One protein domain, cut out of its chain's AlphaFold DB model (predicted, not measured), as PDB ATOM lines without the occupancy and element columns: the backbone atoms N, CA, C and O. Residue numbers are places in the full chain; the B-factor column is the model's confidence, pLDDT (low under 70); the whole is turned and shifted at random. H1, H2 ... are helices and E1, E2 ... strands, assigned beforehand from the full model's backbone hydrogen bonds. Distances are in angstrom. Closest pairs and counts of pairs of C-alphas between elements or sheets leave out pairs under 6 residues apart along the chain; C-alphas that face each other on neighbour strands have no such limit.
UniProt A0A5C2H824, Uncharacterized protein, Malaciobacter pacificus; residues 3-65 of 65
ATOM      1  N   ILE A   3     151.800 139.980 147.165       97.19
ATOM      2  CA  ILE A   3     152.543 140.591 146.057       97.19
ATOM      3  C   ILE A   3     153.271 141.822 146.582       97.19
ATOM      4  O   ILE A   3     152.629 142.789 146.997       97.19
ATOM      5  N   VAL A   4     154.600 141.807 146.528       95.75
ATOM      6  CA  VAL A   4     155.440 142.937 146.923       95.75
ATOM      7  C   VAL A   4     155.991 143.599 145.665       95.75
ATOM      8  O   VAL A   4     157.055 143.250 145.157       95.75
ATOM      9  N   LYS A   5     155.214 144.543 145.120       92.38
ATOM     10  CA  LYS A   5     155.502 145.185 143.826       92.38
ATOM     11  C   LYS A   5     156.850 145.900 143.807       92.38
ATOM     12  O   LYS A   5     157.498 145.896 142.770       92.38
ATOM     13  N   GLU A   6     157.263 146.483 144.931       92.88
ATOM     14  CA  GLU A   6     158.540 147.194 145.039       92.88
ATOM     15  C   GLU A   6     159.752 146.278 144.798       92.88
ATOM     16  O   GLU A   6     160.775 146.753 144.315       92.88
ATOM     17  N   TYR A   7     159.613 144.977 145.075       94.06
ATOM     18  CA  TYR A   7     160.658 143.969 144.860       94.06
ATOM     19  C   TYR A   7     160.387 143.055 143.665       94.06
ATOM     20  O   TYR A   7     161.185 142.170 143.391       94.06
ATOM     21  N   LEU A   8     159.276 143.261 142.943       96.62
ATOM     22  CA  LEU A   8     158.819 142.350 141.889       96.62
ATOM     23  C   LEU A   8     158.774 140.891 142.374       96.62
ATOM     24  O   LEU A   8     159.178 139.982 141.657       96.62
ATOM     25  N   THR A   9     158.271 140.671 143.591       97.50
ATOM     26  CA  THR A   9     158.241 139.344 144.221       97.50
ATOM     27  C   THR A   9     156.827 138.977 144.653       97.50
ATOM     28  O   THR A   9     156.115 139.782 145.262       97.50
ATOM     29  N   ALA A  10     156.417 137.747 144.363       98.19
ATOM     30  CA  ALA A  10     155.248 137.112 144.952       98.19
ATOM     31  C   ALA A  10     155.696 136.148 146.052       98.19
ATOM     32  O   ALA A  10     156.646 135.399 145.867       98.19
ATOM     33  N   ILE A  11     155.007 136.160 147.190       98.44
ATOM     34  CA  ILE A  11     155.309 135.317 148.345       98.44
ATOM     35  C   ILE A  11     154.092 134.448 148.657       98.44
ATOM     36  O   ILE A  11     152.966 134.944 148.804       98.44
ATOM     37  N   LYS A  12     154.305 133.142 148.777       98.31
ATOM     38  CA  LYS A  12     153.279 132.158 149.124       98.31
ATOM     39  C   LYS A  12     153.648 131.486 150.443       98.31
ATOM     40  O   LYS A  12     154.765 131.017 150.614       98.31
ATOM     41  N   LEU A  13     152.682 131.454 151.355       98.19
ATOM     42  CA  LEU A  13     152.804 130.789 152.644       98.19
ATOM     43  C   LEU A  13     152.553 129.290 152.498       98.19
ATOM     44  O   LEU A  13     151.543 128.898 151.910       98.19
ATOM     45  N   ASP A  14     153.452 128.494 153.063       97.62
ATOM     46  CA  ASP A  14     153.279 127.066 153.293       97.62
ATOM     47  C   ASP A  14     153.286 126.808 154.807       97.62
ATOM     48  O   ASP A  14     154.337 126.757 155.450       97.62
ATOM     49  N   GLU A  15     152.089 126.707 155.388       95.88
ATOM     50  CA  GLU A  15     151.909 126.499 156.829       95.88
ATOM     51  C   GLU A  15     152.314 125.091 157.283       95.88
ATOM     52  O   GLU A  15     152.768 124.926 158.415       95.88
ATOM     53  N   GLU A  16     152.172 124.087 156.413       97.12
ATOM     54  CA  GLU A  16     152.466 122.689 156.735       97.12
ATOM     55  C   GLU A  16     153.973 122.480 156.871       97.12
ATOM     56  O   GLU A  16     154.443 121.918 157.864       97.12
ATOM     57  N   ASN A  17     154.737 123.006 155.911       97.06
ATOM     58  CA  ASN A  17     156.193 122.890 155.909       97.06
ATOM     59  C   ASN A  17     156.892 124.025 156.669       97.06
ATOM     60  O   ASN A  17     158.107 123.971 156.851       97.06
ATOM     61  N   LYS A  18     156.139 125.034 157.130       97.12
ATOM     62  CA  LYS A  18     156.658 126.272 157.731       97.12
ATOM     63  C   LYS A  18     157.689 126.958 156.834       97.12
ATOM     64  O   LYS A  18     158.782 127.300 157.275       97.12
ATOM     65  N   LEU A  19     157.326 127.156 155.568       97.88
ATOM     66  CA  LEU A  19     158.158 127.832 154.574       97.88
ATOM     67  C   LEU A  19     157.421 129.005 153.925       97.88
ATOM     68  O   LEU A  19     156.189 129.069 153.883       97.88
ATOM     69  N   LEU A  20     158.202 129.931 153.379       98.44
ATOM     70  CA  LEU A  20     157.723 130.974 152.484       98.44
ATOM     71  C   LEU A  20     158.345 130.749 151.106       98.44
ATOM     72  O   LEU A  20     159.555 130.874 150.945       98.44
ATOM     73  N   PHE A  21     157.521 130.433 150.110       98.44
ATOM     74  CA  PHE A  21     157.968 130.398 148.722       98.44
ATOM     75  C   PHE A  21     157.987 131.811 148.150       98.44
ATOM     76  O   PHE A  21     157.061 132.590 148.391       98.44
ATOM     77  N   ALA A  22     159.017 132.124 147.377       98.19
ATOM     78  CA  ALA A  22     159.157 133.358 146.629       98.19
ATOM     79  C   ALA A  22     159.201 133.061 145.128       98.19
ATOM     80  O   ALA A  22     159.763 132.055 144.701       98.19
ATOM     81  N   TYR A  23     158.610 133.958 144.350       98.50
ATOM     82  CA  TYR A  23     158.584 133.902 142.894       98.50
ATOM     83  C   TYR A  23     158.855 135.298 142.338       98.50
ATOM     84  O   TYR A  23     158.317 136.289 142.848       98.50
ATOM     85  N   ASP A  24     159.627 135.376 141.264       98.06
ATOM     86  CA  ASP A  24     159.821 136.593 140.489       98.06
ATOM     87  C   ASP A  24     158.526 137.003 139.777       98.06
ATOM     88  O   ASP A  24     157.727 136.178 139.321       98.06
ATOM     89  N   ILE A  25     158.346 138.309 139.605       97.38
ATOM     90  CA  ILE A  25     157.290 138.897 138.786       97.38
ATOM     91  C   ILE A  25     157.925 139.508 137.539       97.38
ATOM     92  O   ILE A  25     158.685 140.474 137.612       97.38
ATOM     93  N   LYS A  26     157.560 138.983 136.367       95.50
ATOM     94  CA  LYS A  26     158.038 139.435 135.053       95.50
ATOM     95  C   LYS A  26     156.849 139.839 134.193       95.50
ATOM     96  O   LYS A  26     155.899 139.080 134.034       95.50
ATOM     97  N   ASN A  27     156.883 141.047 133.626       92.50
ATOM     98  CA  ASN A  27     155.809 141.575 132.771       92.50
ATOM     99  C   ASN A  27     154.404 141.513 133.411       92.50
ATOM    100  O   ASN A  27     153.425 141.250 132.720       92.50
ATOM    101  N   ASN A  28     154.303 141.760 134.722       91.25
ATOM    102  CA  ASN A  28     153.078 141.623 135.530       91.25
ATOM    103  C   ASN A  28     152.543 140.188 135.704       91.25
ATOM    104  O   ASN A  28     151.440 140.021 136.225       91.25
ATOM    105  N   PHE A  29     153.312 139.167 135.330       95.44
ATOM    106  CA  PHE A  29     152.999 137.762 135.584       95.44
ATOM    107  C   PHE A  29     153.968 137.177 136.608       95.44
ATOM    108  O   PHE A  29     155.133 137.568 136.661       95.44
ATOM    109  N   ILE A  30     153.476 136.247 137.422       97.12
ATOM    110  CA  ILE A  30     154.313 135.460 138.327       97.12
ATOM    111  C   ILE A  30     155.025 134.402 137.489       97.12
ATOM    112  O   ILE A  30     154.379 133.669 136.741       97.12
ATOM    113  N   ASP A  31     156.344 134.341 137.602       97.50
ATOM    114  CA  ASP A  31     157.156 133.313 136.968       97.50
ATOM    115  C   ASP A  31     157.201 132.077 137.874       97.50
ATOM    116  O   ASP A  31     158.053 131.967 138.751       97.50
ATOM    117  N   GLU A  32     156.270 131.140 137.695       95.25
ATOM    118  CA  GLU A  32     156.202 129.922 138.521       95.25
ATOM    119  C   GLU A  32     157.476 129.059 138.437       95.25
ATOM    120  O   GLU A  32     157.741 128.278 139.345       95.25
ATOM    121  N   GLN A  33     158.305 129.221 137.395       96.88
ATOM    122  CA  GLN A  33     159.583 128.509 137.272       96.88
ATOM    123  C   GLN A  33     160.701 129.117 138.129       96.88
ATOM    124  O   GLN A  33     161.744 128.490 138.303       96.88
ATOM    125  N   SER A  34     160.498 130.324 138.657       97.50
ATOM    126  CA  SER A  34     161.446 131.018 139.539       97.50
ATOM    127  C   SER A  34     161.264 130.679 141.023       97.50
ATOM    128  O   SER A  34     161.825 131.366 141.873       97.50
ATOM    129  N   GLU A  35     160.469 129.650 141.337       97.81
ATOM    130  CA  GLU A  35     160.201 129.236 142.714       97.81
ATOM    131  C   GLU A  35     161.495 129.064 143.519       97.81
ATOM    132  O   GLU A  35     162.396 128.307 143.152       97.81
ATOM    133  N   GLY A  36     161.553 129.750 144.654       97.81
ATOM    134  CA  GLY A  36     162.615 129.613 145.637       97.81
ATOM    135  C   GLY A  36     162.069 129.664 147.057       97.81
ATOM    136  O   GLY A  36     160.936 130.082 147.294       97.81
ATOM    137  N   ILE A  37     162.890 129.254 148.020       97.81
ATOM    138  CA  ILE A  37     162.587 129.428 149.444       97.81
ATOM    139  C   ILE A  37     163.109 130.798 149.866       97.81
ATOM    140  O   ILE A  37     164.303 131.087 149.751       97.81
ATOM    141  N   LEU A  38     162.211 131.639 150.370       98.06
ATOM    142  CA  LEU A  38     162.578 132.908 150.966       98.06
ATOM    143  C   LEU A  38     163.333 132.637 152.268       98.06
ATOM    144  O   LEU A  38     162.819 131.960 153.151       98.06
ATOM    145  N   SER A  39     164.553 133.154 152.370       97.44
ATOM    146  CA  SER A  39     165.444 132.929 153.517       97.44
ATOM    147  C   SER A  39     165.940 134.225 154.144       97.44
ATOM    148  O   SER A  39     166.223 134.249 155.336       97.44
ATOM    149  N   GLU A  40     165.981 135.317 153.383       97.56
ATOM    150  CA  GLU A  40     166.435 136.622 153.854       97.56
ATOM    151  C   GLU A  40     165.527 137.733 153.328       97.56
ATOM    152  O   GLU A  40     165.063 137.702 152.185       97.56
ATOM    153  N   VAL A  41     165.262 138.726 154.175       97.56
ATOM    154  CA  VAL A  41     164.452 139.903 153.854       97.56
ATOM    155  C   VAL A  41     165.003 141.131 154.561       97.56
ATOM    156  O   VAL A  41     165.566 141.031 155.641       97.56
ATOM    157  N   ASN A  42     164.776 142.314 154.005       97.06
ATOM    158  CA  ASN A  42     164.979 143.546 154.765       97.06
ATOM    159  C   ASN A  42     163.768 143.858 155.659       97.06
ATOM    160  O   ASN A  42     162.701 143.249 155.527       97.06
ATOM    161  N   GLU A  43     163.905 144.867 156.523       97.31
ATOM    162  CA  GLU A  43     162.858 145.298 157.461       97.31
ATOM    163  C   GLU A  43     161.508 145.586 156.783       97.31
ATOM    164  O   GLU A  43     160.459 145.158 157.265       97.31
ATOM    165  N   LEU A  44     161.500 146.260 155.628       96.44
ATOM    166  CA  LEU A  44     160.249 146.579 154.938       96.44
ATOM    167  C   LEU A  44     159.511 145.309 154.496       96.44
ATOM    168  O   LEU A  44     158.291 145.207 154.650       96.44
ATOM    169  N   MET A  45     160.237 144.350 153.924       97.25
ATOM    170  CA  MET A  45     159.647 143.103 153.451       97.25
ATOM    171  C   MET A  45     159.233 142.208 154.623       97.25
ATOM    172  O   MET A  45     158.136 141.650 154.588       97.25
ATOM    173  N   TYR A  46     160.021 142.188 155.702       98.00
ATOM    174  CA  TYR A  46     159.659 141.551 156.966       98.00
ATOM    175  C   TYR A  46     158.293 142.037 157.476       98.00
ATOM    176  O   TYR A  46     157.383 141.233 157.681       98.00
ATOM    177  N   GLN A  47     158.109 143.356 157.606       97.81
ATOM    178  CA  GLN A  47     156.865 143.937 158.121       97.81
ATOM    179  C   GLN A  47     155.665 143.632 157.217       97.81
ATOM    180  O   GLN A  47     154.575 143.329 157.706       97.81
ATOM    181  N   LYS A  48     155.853 143.661 155.890       98.12
ATOM    182  CA  LYS A  48     154.796 143.304 154.931       98.12
ATOM    183  C   LYS A  48     154.374 141.839 155.070       98.12
ATOM    184  O   LYS A  48     153.175 141.566 155.075       98.12
ATOM    185  N   ILE A  49     155.325 140.912 155.202       98.25
ATOM    186  CA  ILE A  49     155.048 139.479 155.397       98.25
ATOM    187  C   ILE A  49     154.329 139.266 156.731       98.25
ATOM    188  O   ILE A  49     153.252 138.669 156.750       98.25
ATOM    189  N   ALA A  50     154.886 139.806 157.819       98.19
ATOM    190  CA  ALA A  50     154.340 139.661 159.161       98.19
ATOM    191  C   ALA A  50     152.906 140.202 159.250       98.19
ATOM    192  O   ALA A  50     152.017 139.524 159.758       98.19
ATOM    193  N   SER A  51     152.647 141.384 158.683       98.25
ATOM    194  CA  SER A  51     151.312 141.986 158.677       98.25
ATOM    195  C   SER A  51     150.323 141.270 157.758       98.25
ATOM    196  O   SER A  51     149.137 141.250 158.068       98.25
ATOM    197  N   HIS A  52     150.760 140.739 156.613       98.38
ATOM    198  CA  HIS A  52     149.846 140.113 155.655       98.38
ATOM    199  C   HIS A  52     149.429 138.710 156.103       98.38
ATOM    200  O   HIS A  52     148.251 138.363 156.049       98.38
ATOM    201  N   PHE A  53     150.396 137.906 156.544       97.94
ATOM    202  CA  PHE A  53     150.167 136.521 156.947       97.94
ATOM    203  C   PHE A  53     149.886 136.367 158.446       97.94
ATOM    204  O   PHE A  53     149.449 135.301 158.856       97.94
ATOM    205  N   HIS A  54     150.075 137.419 159.249       97.88
ATOM    206  CA  HIS A  54     149.928 137.388 160.710       97.88
ATOM    207  C   HIS A  54     150.853 136.354 161.381       97.88
ATOM    208  O   HIS A  54     150.464 135.666 162.324       97.88
ATOM    209  N   ILE A  55     152.092 136.269 160.893       97.62
ATOM    210  CA  ILE A  55     153.144 135.358 161.373       97.62
ATOM    211  C   ILE A  55     154.386 136.139 161.807       97.62
ATOM    212  O   ILE A  55     154.537 137.316 161.473       97.62
ATOM    213  N   LYS A  56     155.317 135.461 162.480       97.81
ATOM    214  CA  LYS A  56     156.715 135.893 162.559       97.81
ATOM    215  C   LYS A  56     157.504 135.198 161.443       97.81
ATOM    216  O   LYS A  56     157.559 133.970 161.456       97.81
ATOM    217  N   PRO A  57     158.064 135.924 160.463       98.12
ATOM    218  CA  PRO A  57     158.848 135.331 159.379       98.12
ATOM    219  C   PRO A  57     159.973 134.386 159.845       98.12
ATOM    220  O   PRO A  57     160.249 133.399 159.165       98.12
ATOM    221  N   GLU A  58     160.569 134.609 161.020       97.75
ATOM    222  CA  GLU A  58     161.608 133.737 161.587       97.75
ATOM    223  C   GLU A  58     161.091 132.334 161.922       97.75
ATOM    224  O   GLU A  58     161.833 131.361 161.783       97.75
ATOM    225  N   ASP A  59     159.811 132.201 162.293       98.06
ATOM    226  CA  ASP A  59     159.173 130.897 162.529       98.06
ATOM    227  C   ASP A  59     159.066 130.069 161.229       98.06
ATOM    228  O   ASP A  59     158.783 128.869 161.281       98.06
ATOM    229  N   PHE A  60     159.309 130.713 160.079       98.06
ATOM    230  CA  PHE A  60     159.285 130.160 158.724       98.06
ATOM    231  C   PHE A  60     160.671 130.175 158.053       98.06
ATOM    232  O   PHE A  60     160.779 130.077 156.830       98.06
ATOM    233  N   GLY A  61     161.744 130.318 158.839       96.38
ATOM    234  CA  GLY A  61     163.121 130.251 158.343       96.38
ATOM    235  C   GLY A  61     163.623 131.513 157.639       96.38
ATOM    236  O   GLY A  61     164.678 131.464 157.009       96.38
ATOM    237  N   VAL A  62     162.909 132.637 157.753       98.06
ATOM    238  CA  VAL A  62     163.326 133.918 157.173       98.06
ATOM    239  C   VAL A  62     164.111 134.750 158.182       98.06
ATOM    240  O   VAL A  62     163.646 134.995 159.290       98.06
ATOM    241  N   GLN A  63     165.278 135.240 157.776       97.69
ATOM    242  CA  GLN A  63     166.122 136.141 158.555       97.69
ATOM    243  C   GLN A  63     165.984 137.582 158.060       97.69
ATOM    244  O   GLN A  63     165.888 137.834 156.860       97.69
ATOM    245  N   MET A  64     165.978 138.538 158.989       96.75
ATOM    246  CA  MET A  64     166.030 139.957 158.647       96.75
ATOM    247  C   MET A  64     167.492 140.417 158.548       96.75
ATOM    248  O   MET A  64     168.243 140.219 159.505       96.75
ATOM    249  N   VAL A  65     167.876 141.022 157.418       93.50
ATOM    250  CA  VAL A  65     169.243 141.501 157.112       93.50
ATOM    251  C   VAL A  65     169.296 142.983 156.754       93.50
ATOM    252  O   VAL A  65     168.275 143.528 156.266       93.50
TER     253      VAL A  65
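AT A GLANCE: This is residues 3 to 65 of the 65 residues of an uncharacterized protein of Malaciobacter pacificus (UniProt A0A5C2H824). An antiparallel strand hairpin, E1 and E2, has the short helix H2 beside the start of E2, where Phe 60 comes near Leu 19, while the longer helix H1 reaches E1 with its last residue, Phe 53, near Leu 13. After E2 the link of residues 27 to 42 folds back along the hairpin, with residues 36 to 37 paired to E2, and leads to H1; the last residues return beside this link, residues 63 to 64 pairing parallel with 40 to 41. The printed part has 63 residues with two named strands and two named helices, in the order E1, E2, H1, H2. The class is mixed, helices and strands, with under half of the residues in named elements. The whole is compact, with a radius of gyration of the C-alphas of 11.0 A and spans of 31 by 24 by 19 A.

IN THESE COORDINATES: E1, residues 9 to 14, begins at C-alpha 9 (158.241, 139.344, 144.221) and is 16.1 A long. E2, residues 19 to 26, is 22.7 A long and ends at C-alpha 26 (158.038, 139.435, 135.053). H1, residues 43 to 53, is 15.4 A long. H2, residues 57 to 60, ends at C-alpha 60 (159.285, 130.160, 158.724).

HOW THE PARTS SIT: E1 and E2 are antiparallel neighbours at 155 degrees, with N 10 and O 23 2.8 A apart and N 14 and O 19 2.9 A apart, within hydrogen-bond range. The closest C-alphas of E1 and H1 are those of Leu 13 and Phe 53, 7.6 A apart. The closest of E2 and H2 are those of Leu 19 and Phe 60, at 4.9 A. H1 and H2 only just touch, with 3 pairs of C-alphas within 8 A, the closest being Ala 50 and Pro 57 at 6.3 A. E1 and H2 are apart. In H1 every O i to N i+4 pair is within hydrogen-bond range; H2 is too short for such a pair.

THE WHOLE: The C-alphas farthest apart, those of Asn 27 and Asp 59, are 31.8 A apart. The printed part has no cut. The link from E2 to H1 is long, while those from E1 to E2 and from H1 to H2 are tight. The mean pLDDT of the printed part is 97.1, and no printed residue is under 70.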